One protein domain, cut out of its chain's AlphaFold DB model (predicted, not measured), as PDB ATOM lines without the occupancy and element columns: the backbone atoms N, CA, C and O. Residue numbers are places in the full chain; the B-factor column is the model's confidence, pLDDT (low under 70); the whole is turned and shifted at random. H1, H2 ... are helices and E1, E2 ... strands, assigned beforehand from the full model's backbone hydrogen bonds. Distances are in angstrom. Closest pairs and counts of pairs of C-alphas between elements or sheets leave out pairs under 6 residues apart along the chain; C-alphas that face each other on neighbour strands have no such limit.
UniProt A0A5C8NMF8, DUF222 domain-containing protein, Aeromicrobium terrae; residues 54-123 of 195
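This is residues 54 to 123 of the 195 residues of the protein "DUF222 domain-containing protein" of Aeromicrobium terrae (UniProt A0A5C8NMF8). A narrow, twisted sheet of three strands, E1, E4 and E5, has a helix by each end of E1: H1 leads away from its last residue, Glu 61, and H2 grazes the sheet with its own last residues, 100 to 103, Leu 101 being closest to Val 56 of E1. From H1's far end, where residues 70 to 75 stick out, the link folds back to the hairpin E2 and E3, leaving a loose, open frame. The printed part has 70 residues with two named helices and five named strands, which follow each other along the chain as E1 H1 E2 E3 H2 E4 E5; the larger sheet, in the order E1 E4 E5, is mixed, and the class is mixed, helices and strands. It is only just loose, close to compact, with a radius of gyration of the C-alphas of 13.5 A and spans of 36 by 28 by 21 A.

E4, residues 105 to 114, is the inner strand, and its pairing is staggered. Its residues 105 to 111 pair with E1, residues 55 to 61, parallel at 31 degrees, with N 109 and O 58 2.8 A apart. Its residues 111 to 114 pair with E5, residues 117 to 120, in an antiparallel hairpin, with N 114 and O 117 2.8 A apart. H1, residues 62 to 73, only grazes this sheet with residues 62 to 65; the C-alphas of Ala 62 and Lys 112 are its closest to E4, 5.5 A apart. H2, residues 94 to 103, only grazes it with residues 100 to 103. E2, residues 84 to 86, and E3, residues 90 to 92, form an antiparallel hairpin, with N 86 and O 90 2.8 A apart; E2 and E1 are near each other. Every O i to N i+4 pair is within hydrogen-bond range in H1, and 5 of 6 in H2.

E1 begins at C-alpha 55 (-50.206, 50.096, -38.763) and is 19.3 A long; H1 is 16.5 A, H2 14.9 A and E4 28.0 A. E2 is 6.7 A and E3 6.4 A long; E5, 9.9 A, ends at C-alpha 120 (-37.098, 39.798, -35.746).

The C-alphas farthest apart, those of Pro 54 and Ala 74, are 37.1 A apart. The printed part has no cut, and no link is long. Mean pLDDT of the printed part is 72.8; 25 residues are under 70, among them 103 to 109 and 113 to 121.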
ATOM      1  N   PRO A  54     -53.612  53.386 -39.564       55.69
ATOM      2  CA  PRO A  54     -53.282  52.378 -38.562       55.69
ATOM      3  C   PRO A  54     -52.257  51.379 -39.110       55.69
ATOM      4  O   PRO A  54     -52.430  50.865 -40.212       55.69
ATOM      5  N   HIS A  55     -51.188  51.102 -38.366       59.38
ATOM      6  CA  HIS A  55     -50.206  50.096 -38.763       59.38
ATOM      7  C   HIS A  55     -50.536  48.758 -38.111       59.38
ATOM      8  O   HIS A  55     -50.651  48.675 -36.888       59.38
ATOM      9  N   VAL A  56     -50.646  47.703 -38.917       65.62
ATOM     10  CA  VAL A  56     -50.803  46.332 -38.421       65.62
ATOM     11  C   VAL A  56     -49.508  45.573 -38.676       65.62
ATOM     12  O   VAL A  56     -49.061  45.433 -39.818       65.62
ATOM     13  N   PHE A  57     -48.907  45.079 -37.596       64.06
ATOM     14  CA  PHE A  57     -47.787  44.150 -37.661       64.06
ATOM     15  C   PHE A  57     -48.326  42.736 -37.800       64.06
ATOM     16  O   PHE A  57     -49.019  42.241 -36.913       64.06
ATOM     17  N   VAL A  58     -47.998  42.090 -38.913       74.12
ATOM     18  CA  VAL A  58     -48.333  40.684 -39.128       74.12
ATOM     19  C   VAL A  58     -47.064  39.884 -38.925       74.12
ATOM     20  O   VAL A  58     -46.141  39.965 -39.735       74.12
ATOM     21  N   THR A  59     -47.004  39.133 -37.831       74.62
ATOM     22  CA  THR A  59     -45.878  38.251 -37.546       74.62
ATOM     23  C   THR A  59     -46.140  36.861 -38.100       74.62
ATOM     24  O   THR A  59     -47.221  36.295 -37.942       74.62
ATOM     25  N   VAL A  60     -45.130  36.295 -38.753       77.75
ATOM     26  CA  VAL A  60     -45.142  34.895 -39.185       77.75
ATOM     27  C   VAL A  60     -43.877  34.235 -38.662       77.75
ATOM     28  O   VAL A  60     -42.780  34.763 -38.836       77.75
ATOM     29  N   GLU A  61     -44.025  33.086 -38.008       78.62
ATOM     30  CA  GLU A  61     -42.884  32.276 -37.582       78.62
ATOM     31  C   GLU A  61     -42.215  31.627 -38.796       78.62
ATOM     32  O   GLU A  61     -42.883  31.009 -39.630       78.62
ATOM     33  N   ALA A  62     -40.887  31.715 -38.864       74.25
ATOM     34  CA  ALA A  62     -40.091  31.186 -39.966       74.25
ATOM     35  C   ALA A  62     -40.354  29.694 -40.223       74.25
ATOM     36  O   ALA A  62     -40.487  29.283 -41.373       74.25
ATOM     37  N   ASP A  63     -40.516  28.900 -39.162       77.69
ATOM     38  CA  ASP A  63     -40.803  27.465 -39.277       77.69
ATOM     39  C   ASP A  63     -42.211  27.204 -39.845       77.69
ATOM     40  O   ASP A  63     -42.417  26.246 -40.590       77.69
ATOM     41  N   THR A  64     -43.178  28.082 -39.546       80.75
ATOM     42  CA  THR A  64     -44.534  27.998 -40.119       80.75
ATOM     43  C   THR A  64     -44.498  28.309 -41.610       80.75
ATOM     44  O   THR A  64     -45.060  27.561 -42.407       80.75
ATOM     45  N   LEU A  65     -43.790  29.373 -41.997       80.31
ATOM     46  CA  LEU A  65     -43.646  29.750 -43.401       80.31
ATOM     47  C   LEU A  65     -42.935  28.658 -44.212       80.31
ATOM     48  O   LEU A  65     -43.381  28.322 -45.308       80.31
ATOM     49  N   GLN A  66     -41.868  28.069 -43.661       76.88
ATOM     50  CA  GLN A  66     -41.138  26.980 -44.311       76.88
ATOM     51  C   GLN A  66     -42.024  25.744 -44.512       76.88
ATOM     52  O   GLN A  66     -42.062  25.196 -45.611       76.88
ATOM     53  N   ALA A  67     -42.794  25.344 -43.496       81.12
ATOM     54  CA  ALA A  67     -43.713  24.212 -43.610       81.12
ATOM     55  C   ALA A  67     -44.788  24.438 -44.690       81.12
ATOM     56  O   ALA A  67     -45.099  23.524 -45.452       81.12
ATOM     57  N   MET A  68     -45.327  25.659 -44.795       81.88
ATOM     58  CA  MET A  68     -46.283  26.012 -45.851       81.88
ATOM     59  C   MET A  68     -45.643  25.966 -47.243       81.88
ATOM     60  O   MET A  68     -46.268  25.483 -48.188       81.88
ATOM     61  N   ALA A  69     -44.397  26.429 -47.380       77.19
ATOM     62  CA  ALA A  69     -43.661  26.370 -48.640       77.19
ATOM     63  C   ALA A  69     -43.409  24.920 -49.089       77.19
ATOM     64  O   ALA A  69     -43.631  24.591 -50.256       77.19
ATOM     65  N   ASP A  70     -43.023  24.042 -48.160       82.94
ATOM     66  CA  ASP A  70     -42.783  22.623 -48.439       82.94
ATOM     67  C   ASP A  70     -44.079  21.907 -48.871       82.94
ATOM     68  O   ASP A  70     -44.085  21.148 -49.844       82.94
ATOM     69  N   GLN A  71     -45.205  22.193 -48.207       83.38
ATOM     70  CA  GLN A  71     -46.522  21.653 -48.577       83.38
ATOM     71  C   GLN A  71     -47.010  22.170 -49.934       83.38
ATOM     72  O   GLN A  71     -47.574  21.408 -50.721       83.38
ATOM     73  N   ALA A  72     -46.782  23.451 -50.232       82.06
ATOM     74  CA  ALA A  72     -47.107  24.027 -51.532       82.06
ATOM     75  C   ALA A  72     -46.280  23.373 -52.651       82.06
ATOM     76  O   ALA A  72     -46.838  23.000 -53.682       82.06
ATOM     77  N   ALA A  73     -44.979  23.154 -52.430       82.50
ATOM     78  CA  ALA A  73     -44.104  22.467 -53.381       82.50
ATOM     79  C   ALA A  73     -44.521  21.004 -53.621       82.50
ATOM     80  O   ALA A  73     -44.396  20.499 -54.737       82.50
ATOM     81  N   ALA A  74     -45.058  20.337 -52.597       88.12
ATOM     82  CA  ALA A  74     -45.617  18.990 -52.693       88.12
ATOM     83  C   ALA A  74     -47.056  18.946 -53.249       88.12
ATOM     84  O   ALA A  74     -47.595  17.858 -53.453       88.12
ATOM     85  N   ASN A  75     -47.682  20.103 -53.505       84.38
ATOM     86  CA  ASN A  75     -49.095  20.242 -53.871       84.38
ATOM     87  C   ASN A  75     -50.059  19.589 -52.855       84.38
ATOM     88  O   ASN A  75     -51.095  19.032 -53.220       84.38
ATOM     89  N   THR A  76     -49.704  19.648 -51.571       85.94
ATOM     90  CA  THR A  76     -50.478  19.115 -50.439       85.94
ATOM     91  C   THR A  76     -50.870  20.221 -49.465       85.94
ATOM     92  O   THR A  76     -50.964  19.974 -48.263       85.94
ATOM     93  N   LEU A  77     -51.000  21.456 -49.953       78.25
ATOM     94  CA  LEU A  77     -51.287  22.602 -49.103       78.25
ATOM     95  C   LEU A  77     -52.666  22.432 -48.460       78.25
ATOM     96  O   LEU A  77     -53.688  22.503 -49.142       78.25
ATOM     97  N   ASP A  78     -52.667  22.205 -47.152       71.50
ATOM     98  CA  ASP A  78     -53.870  22.187 -46.335       71.50
ATOM     99  C   ASP A  78     -53.999  23.553 -45.660       71.50
ATOM    100  O   ASP A  78     -53.152  23.954 -44.859       71.50
ATOM    101  N   LEU A  79     -55.033  24.305 -46.032       64.75
ATOM    102  CA  LEU A  79     -55.305  25.640 -45.500       64.75
ATOM    103  C   LEU A  79     -56.116  25.565 -44.201       64.75
ATOM    104  O   LEU A  79     -56.974  26.418 -43.974       64.75
ATOM    105  N   ASP A  80     -55.852  24.576 -43.341       67.12
ATOM    106  CA  ASP A  80     -56.355  24.558 -41.965       67.12
ATOM    107  C   ASP A  80     -55.651  25.669 -41.161       67.12
ATOM    108  O   ASP A  80     -54.713  25.474 -40.381       67.12
ATOM    109  N   LEU A  81     -56.035  26.903 -41.491       64.12
ATOM    110  CA  LEU A  81     -55.427  28.129 -41.023       64.12
ATOM    111  C   LEU A  81     -55.781  28.279 -39.551       64.12
ATOM    112  O   LEU A  81     -56.933  28.511 -39.179       64.12
ATOM    113  N   LYS A  82     -54.755  28.188 -38.703       73.19
ATOM    114  CA  LYS A  82     -54.887  28.605 -37.311       73.19
ATOM    115  C   LYS A  82     -55.416  30.046 -37.282       73.19
ATOM    116  O   LYS A  82     -54.960  30.863 -38.086       73.19
ATOM    117  N   PRO A  83     -56.342  30.377 -36.363       78.94
ATOM    118  CA  PRO A  83     -56.841  31.739 -36.234       78.94
ATOM    119  C   PRO A  83     -55.681  32.718 -36.048       78.94
ATOM    120  O   PRO A  83     -54.740  32.424 -35.304       78.94
ATOM    121  N   ALA A  84     -55.757  33.880 -36.699       79.81
ATOM    122  CA  ALA A  84     -54.803  34.953 -36.453       79.81
ATOM    123  C   ALA A  84     -54.841  35.339 -34.970       79.81
ATOM    124  O   ALA A  84     -55.888  35.266 -34.334       79.81
ATOM    125  N   HIS A  85     -53.705  35.738 -34.408       80.25
ATOM    126  CA  HIS A  85     -53.617  36.169 -33.017       80.25
ATOM    127  C   HIS A  85     -53.392  37.675 -32.966       80.25
ATOM    128  O   HIS A  85     -52.475  38.183 -33.609       80.25
ATOM    129  N   LEU A  86     -54.218  38.380 -32.200       76.31
ATOM    130  CA  LEU A  86     -54.028  39.792 -31.910       76.31
ATOM    131  C   LEU A  86     -53.325  39.923 -30.558       76.31
ATOM    132  O   LEU A  86     -53.835  39.458 -29.536       76.31
ATOM    133  N   GLU A  87     -52.150  40.551 -30.564       70.81
ATOM    134  CA  GLU A  87     -51.313  40.717 -29.372       70.81
ATOM    135  C   GLU A  87     -52.102  41.365 -28.224       70.81
ATOM    136  O   GLU A  87     -52.707  42.423 -28.389       70.81
ATOM    137  N   GLY A  88     -52.123  40.712 -27.058       69.62
ATOM    138  CA  GLY A  88     -52.882  41.157 -25.884       69.62
ATOM    139  C   GLY A  88     -54.387  40.840 -25.895       69.62
ATOM    140  O   GLY A  88     -55.036  41.012 -24.864       69.62
ATOM    141  N   PHE A  89     -54.940  40.340 -27.005       70.81
ATOM    142  CA  PHE A  89     -56.376  40.054 -27.155       70.81
ATOM    143  C   PHE A  89     -56.692  38.591 -27.480       70.81
ATOM    144  O   PHE A  89     -57.821  38.156 -27.254       70.81
ATOM    145  N   GLY A  90     -55.716  37.808 -27.943       81.12
ATOM    146  CA  GLY A  90     -55.920  36.390 -28.213       81.12
ATOM    147  C   GLY A  90     -56.219  36.079 -29.686       81.12
ATOM    148  O   GLY A  90     -56.008  36.921 -30.560       81.12
ATOM    149  N   PRO A  91     -56.697  34.858 -29.990       84.38
ATOM    150  CA  PRO A  91     -57.109  34.501 -31.342       84.38
ATOM    151  C   PRO A  91     -58.306  35.349 -31.798       84.38
ATOM    152  O   PRO A  91     -59.282  35.507 -31.065       84.38
ATOM    153  N   ILE A  92     -58.245  35.847 -33.028       81.50
ATOM    154  CA  ILE A  92     -59.296  36.617 -33.690       81.50
ATOM    155  C   ILE A  92     -59.861  35.846 -34.886       81.50
ATOM    156  O   ILE A  92     -59.166  35.081 -35.555       81.50
ATOM    157  N   GLY A  93     -61.156  36.045 -35.141       81.50
ATOM    158  CA  GLY A  93     -61.839  35.466 -36.295       81.50
ATOM    159  C   GLY A  93     -61.494  36.184 -37.607       81.50
ATOM    160  O   GLY A  93     -61.053  37.338 -37.581       81.50
ATOM    161  N   PRO A  94     -61.742  35.539 -38.760       79.88
ATOM    162  CA  PRO A  94     -61.389  36.081 -40.071       79.88
ATOM    163  C   PRO A  94     -62.098  37.406 -40.383       79.88
ATOM    164  O   PRO A  94     -61.488  38.290 -40.962       79.88
ATOM    165  N   GLN A  95     -63.339  37.608 -39.924       77.50
ATOM    166  CA  GLN A  95     -64.078  38.855 -40.173       77.50
ATOM    167  C   GLN A  95     -63.442  40.068 -39.478       77.50
ATOM    168  O   GLN A  95     -63.407  41.158 -40.044       77.50
ATOM    169  N   LEU A  96     -62.929  39.882 -38.256       76.31
ATOM    170  CA  LEU A  96     -62.220  40.940 -37.536       76.31
ATOM    171  C   LEU A  96     -60.845  41.191 -38.163       76.31
ATOM    172  O   LEU A  96     -60.443  42.342 -38.305       76.31
ATOM    173  N   LEU A  97     -60.150  40.129 -38.576       81.56
ATOM    174  CA  LEU A  97     -58.889  40.247 -39.303       81.56
ATOM    175  C   LEU A  97     -59.067  41.049 -40.602       81.56
ATOM    176  O   LEU A  97     -58.351  42.023 -40.806       81.56
ATOM    177  N   ASP A  98     -60.048  40.702 -41.438       77.69
ATOM    178  CA  ASP A  98     -60.329  41.398 -42.702       77.69
ATOM    179  C   ASP A  98     -60.632  42.883 -42.480       77.69
ATOM    180  O   ASP A  98     -60.128  43.747 -43.202       77.69
ATOM    181  N   HIS A  99     -61.417  43.193 -41.446       75.25
ATOM    182  CA  HIS A  99     -61.727  44.568 -41.075       75.25
ATOM    183  C   HIS A  99     -60.465  45.359 -40.690       75.25
ATOM    184  O   HIS A  99     -60.257  46.463 -41.197       75.25
ATOM    185  N   LEU A 100     -59.586  44.778 -39.863       70.50
ATOM    186  CA  LEU A 100     -58.319  45.402 -39.461       70.50
ATOM    187  C   LEU A 100     -57.376  45.617 -40.652       70.50
ATOM    188  O   LEU A 100     -56.730  46.659 -40.747       70.50
ATOM    189  N   LEU A 101     -57.304  44.656 -41.574       76.44
ATOM    190  CA  LEU A 101     -56.429  44.738 -42.744       76.44
ATOM    191  C   LEU A 101     -56.928  45.747 -43.792       76.44
ATOM    192  O   LEU A 101     -56.111  46.353 -44.479       76.44
ATOM    193  N   CYS A 102     -58.241  45.964 -43.906       73.12
ATOM    194  CA  CYS A 102     -58.840  46.856 -44.907       73.12
ATOM    195  C   CYS A 102     -58.406  48.329 -44.748       73.12
ATOM    196  O   CYS A 102     -58.188  49.033 -45.737       73.12
ATOM    197  N   GLY A 103     -58.261  48.796 -43.505       60.81
ATOM    198  CA  GLY A 103     -57.907  50.186 -43.190       60.81
ATOM    199  C   GLY A 103     -56.421  50.437 -42.926       60.81
ATOM    200  O   GLY A 103     -56.017  51.596 -42.812       60.81
ATOM    201  N   ALA A 104     -55.609  49.383 -42.819       65.56
ATOM    202  CA  ALA A 104     -54.268  49.469 -42.258       65.56
ATOM    203  C   ALA A 104     -53.138  49.507 -43.296       65.56
ATOM    204  O   ALA A 104     -53.221  48.933 -44.382       65.56
ATOM    205  N   GLU A 105     -52.022  50.127 -42.917       61.16
ATOM    206  CA  GLU A 105     -50.731  49.838 -43.530       61.16
ATOM    207  C   GLU A 105     -50.147  48.564 -42.910       61.16
ATOM    208  O   GLU A 105     -49.819  48.510 -41.722       61.16
ATOM    209  N   ILE A 106     -50.023  47.519 -43.728       69.88
ATOM    210  CA  ILE A 106     -49.570  46.199 -43.291       69.88
ATOM    211  C   ILE A 106     -48.046  46.130 -43.378       69.88
ATOM    212  O   ILE A 106     -47.470  46.352 -44.446       69.88
ATOM    213  N   THR A 107     -47.397  45.769 -42.270       64.62
ATOM    214  CA  THR A 107     -45.971  45.418 -42.263       64.62
ATOM    215  C   THR A 107     -45.801  43.942 -41.909       64.62
ATOM    216  O   THR A 107     -46.058  43.566 -40.760       64.62
ATOM    217  N   PRO A 108     -45.384  43.093 -42.865       68.38
ATOM    218  CA  PRO A 108     -45.029  41.717 -42.563       68.38
ATOM    219  C   PRO A 108     -43.707  41.690 -41.792       68.38
ATOM    220  O   PRO A 108     -42.745  42.361 -42.163       68.38
ATOM    221  N   ILE A 109     -43.668  40.911 -40.717       68.12
ATOM    222  CA  ILE A 109     -42.481  40.691 -39.895       68.12
ATOM    223  C   ILE A 109     -42.242  39.188 -39.829       68.12
ATOM    224  O   ILE A 109     -43.009  38.442 -39.217       68.12
ATOM    225  N   LEU A 110     -41.151  38.736 -40.441       72.75
ATOM    226  CA  LEU A 110     -40.687  37.371 -40.248       72.75
ATOM    227  C   LEU A 110     -39.970  37.290 -38.901       72.75
ATOM    228  O   LEU A 110     -39.011  38.030 -38.646       72.75
ATOM    229  N   ILE A 111     -40.436  36.390 -38.042       75.50
ATOM    230  CA  ILE A 111     -39.845  36.152 -36.728       75.50
ATOM    231  C   ILE A 111     -39.347  34.717 -36.611       75.50
ATOM    232  O   ILE A 111     -39.803  33.817 -37.315       75.50
ATOM    233  N   LYS A 112     -38.394  34.506 -35.708       74.94
ATOM    234  CA  LYS A 112     -38.018  33.176 -35.240       74.94
ATOM    235  C   LYS A 112     -38.015  33.166 -33.722       74.94
ATOM    236  O   LYS A 112     -37.207  33.863 -33.102       74.94
ATOM    237  N   THR A 113     -38.884  32.361 -33.130       69.94
ATOM    238  CA  THR A 113     -38.892  32.153 -31.681       69.94
ATOM    239  C   THR A 113     -37.950  31.011 -31.286       69.94
ATOM    240  O   THR A 113     -38.061  29.883 -31.761       69.94
ATOM    241  N   ILE A 114     -36.991  31.302 -30.401       65.06
ATOM    242  CA  ILE A 114     -36.049  30.334 -29.823       65.06
ATOM    243  C   ILE A 114     -36.184  30.393 -28.297       65.06
ATOM    244  O   ILE A 114     -35.671  31.299 -27.635       65.06
ATOM    245  N   GLY A 115     -36.879  29.410 -27.720       65.44
ATOM    246  CA  GLY A 115     -37.195  29.401 -26.291       65.44
ATOM    247  C   GLY A 115     -38.154  30.538 -25.924       65.44
ATOM    248  O   GLY A 115     -39.220  30.646 -26.516       65.44
ATOM    249  N   ALA A 116     -37.778  31.378 -24.956       50.94
ATOM    250  CA  ALA A 116     -38.565  32.552 -24.551       50.94
ATOM    251  C   ALA A 116     -38.259  33.820 -25.374       50.94
ATOM    252  O   ALA A 116     -38.839  34.870 -25.115       50.94
ATOM    253  N   ASN A 117     -37.323  33.745 -26.326       44.53
ATOM    254  CA  ASN A 117     -36.877  34.898 -27.100       44.53
ATOM    255  C   ASN A 117     -37.475  34.854 -28.506       44.53
ATOM    256  O   ASN A 117     -37.254  33.889 -29.238       44.53
ATOM    257  N   THR A 118     -38.154  35.925 -28.905       56.06
ATOM    258  CA  THR A 118     -38.593  36.141 -30.288       56.06
ATOM    259  C   THR A 118     -37.626  37.084 -30.986       56.06
ATOM    260  O   THR A 118     -37.348  38.187 -30.511       56.06
ATOM    261  N   GLU A 119     -37.079  36.646 -32.115       65.62
ATOM    262  CA  GLU A 119     -36.120  37.418 -32.892       65.62
ATOM    263  C   GLU A 119     -36.730  37.890 -34.212       65.62
ATOM    264  O   GLU A 119     -37.222  37.080 -34.992       65.62
ATOM    265  N   VAL A 120     -36.656  39.197 -34.479       62.66
ATOM    266  CA  VAL A 120     -37.098  39.798 -35.746       62.66
ATOM    267  C   VAL A 120     -36.014  39.636 -36.814       62.66
ATOM    268  O   VAL A 120     -34.860  40.014 -36.586       62.66
ATOM    269  N   LEU A 121     -36.384  39.071 -37.966       68.19
ATOM    270  CA  LEU A 121     -35.486  38.815 -39.096       68.19
ATOM    271  C   LEU A 121     -35.616  39.884 -40.194       68.19
ATOM    272  O   LEU A 121     -34.591  40.348 -40.696       68.19
ATOM    273  N   ASP A 122     -36.840  40.335 -40.473       70.12
ATOM    274  CA  ASP A 122     -37.164  41.388 -41.445       70.12
ATOM    275  C   ASP A 122     -38.133  42.418 -40.848       70.12
ATOM    276  O   ASP A 122     -38.941  42.086 -39.979       70.12
ATOM    277  N   VAL A 123     -38.016  43.680 -41.273       65.50
ATOM    278  CA  VAL A 123     -38.714  44.832 -40.659       65.50
ATOM    279  C   VAL A 123     -39.535  45.648 -41.659       65.50
ATOM    280  O   VAL A 123     -40.198  46.610 -41.271       65.50
TER     281      VAL A 123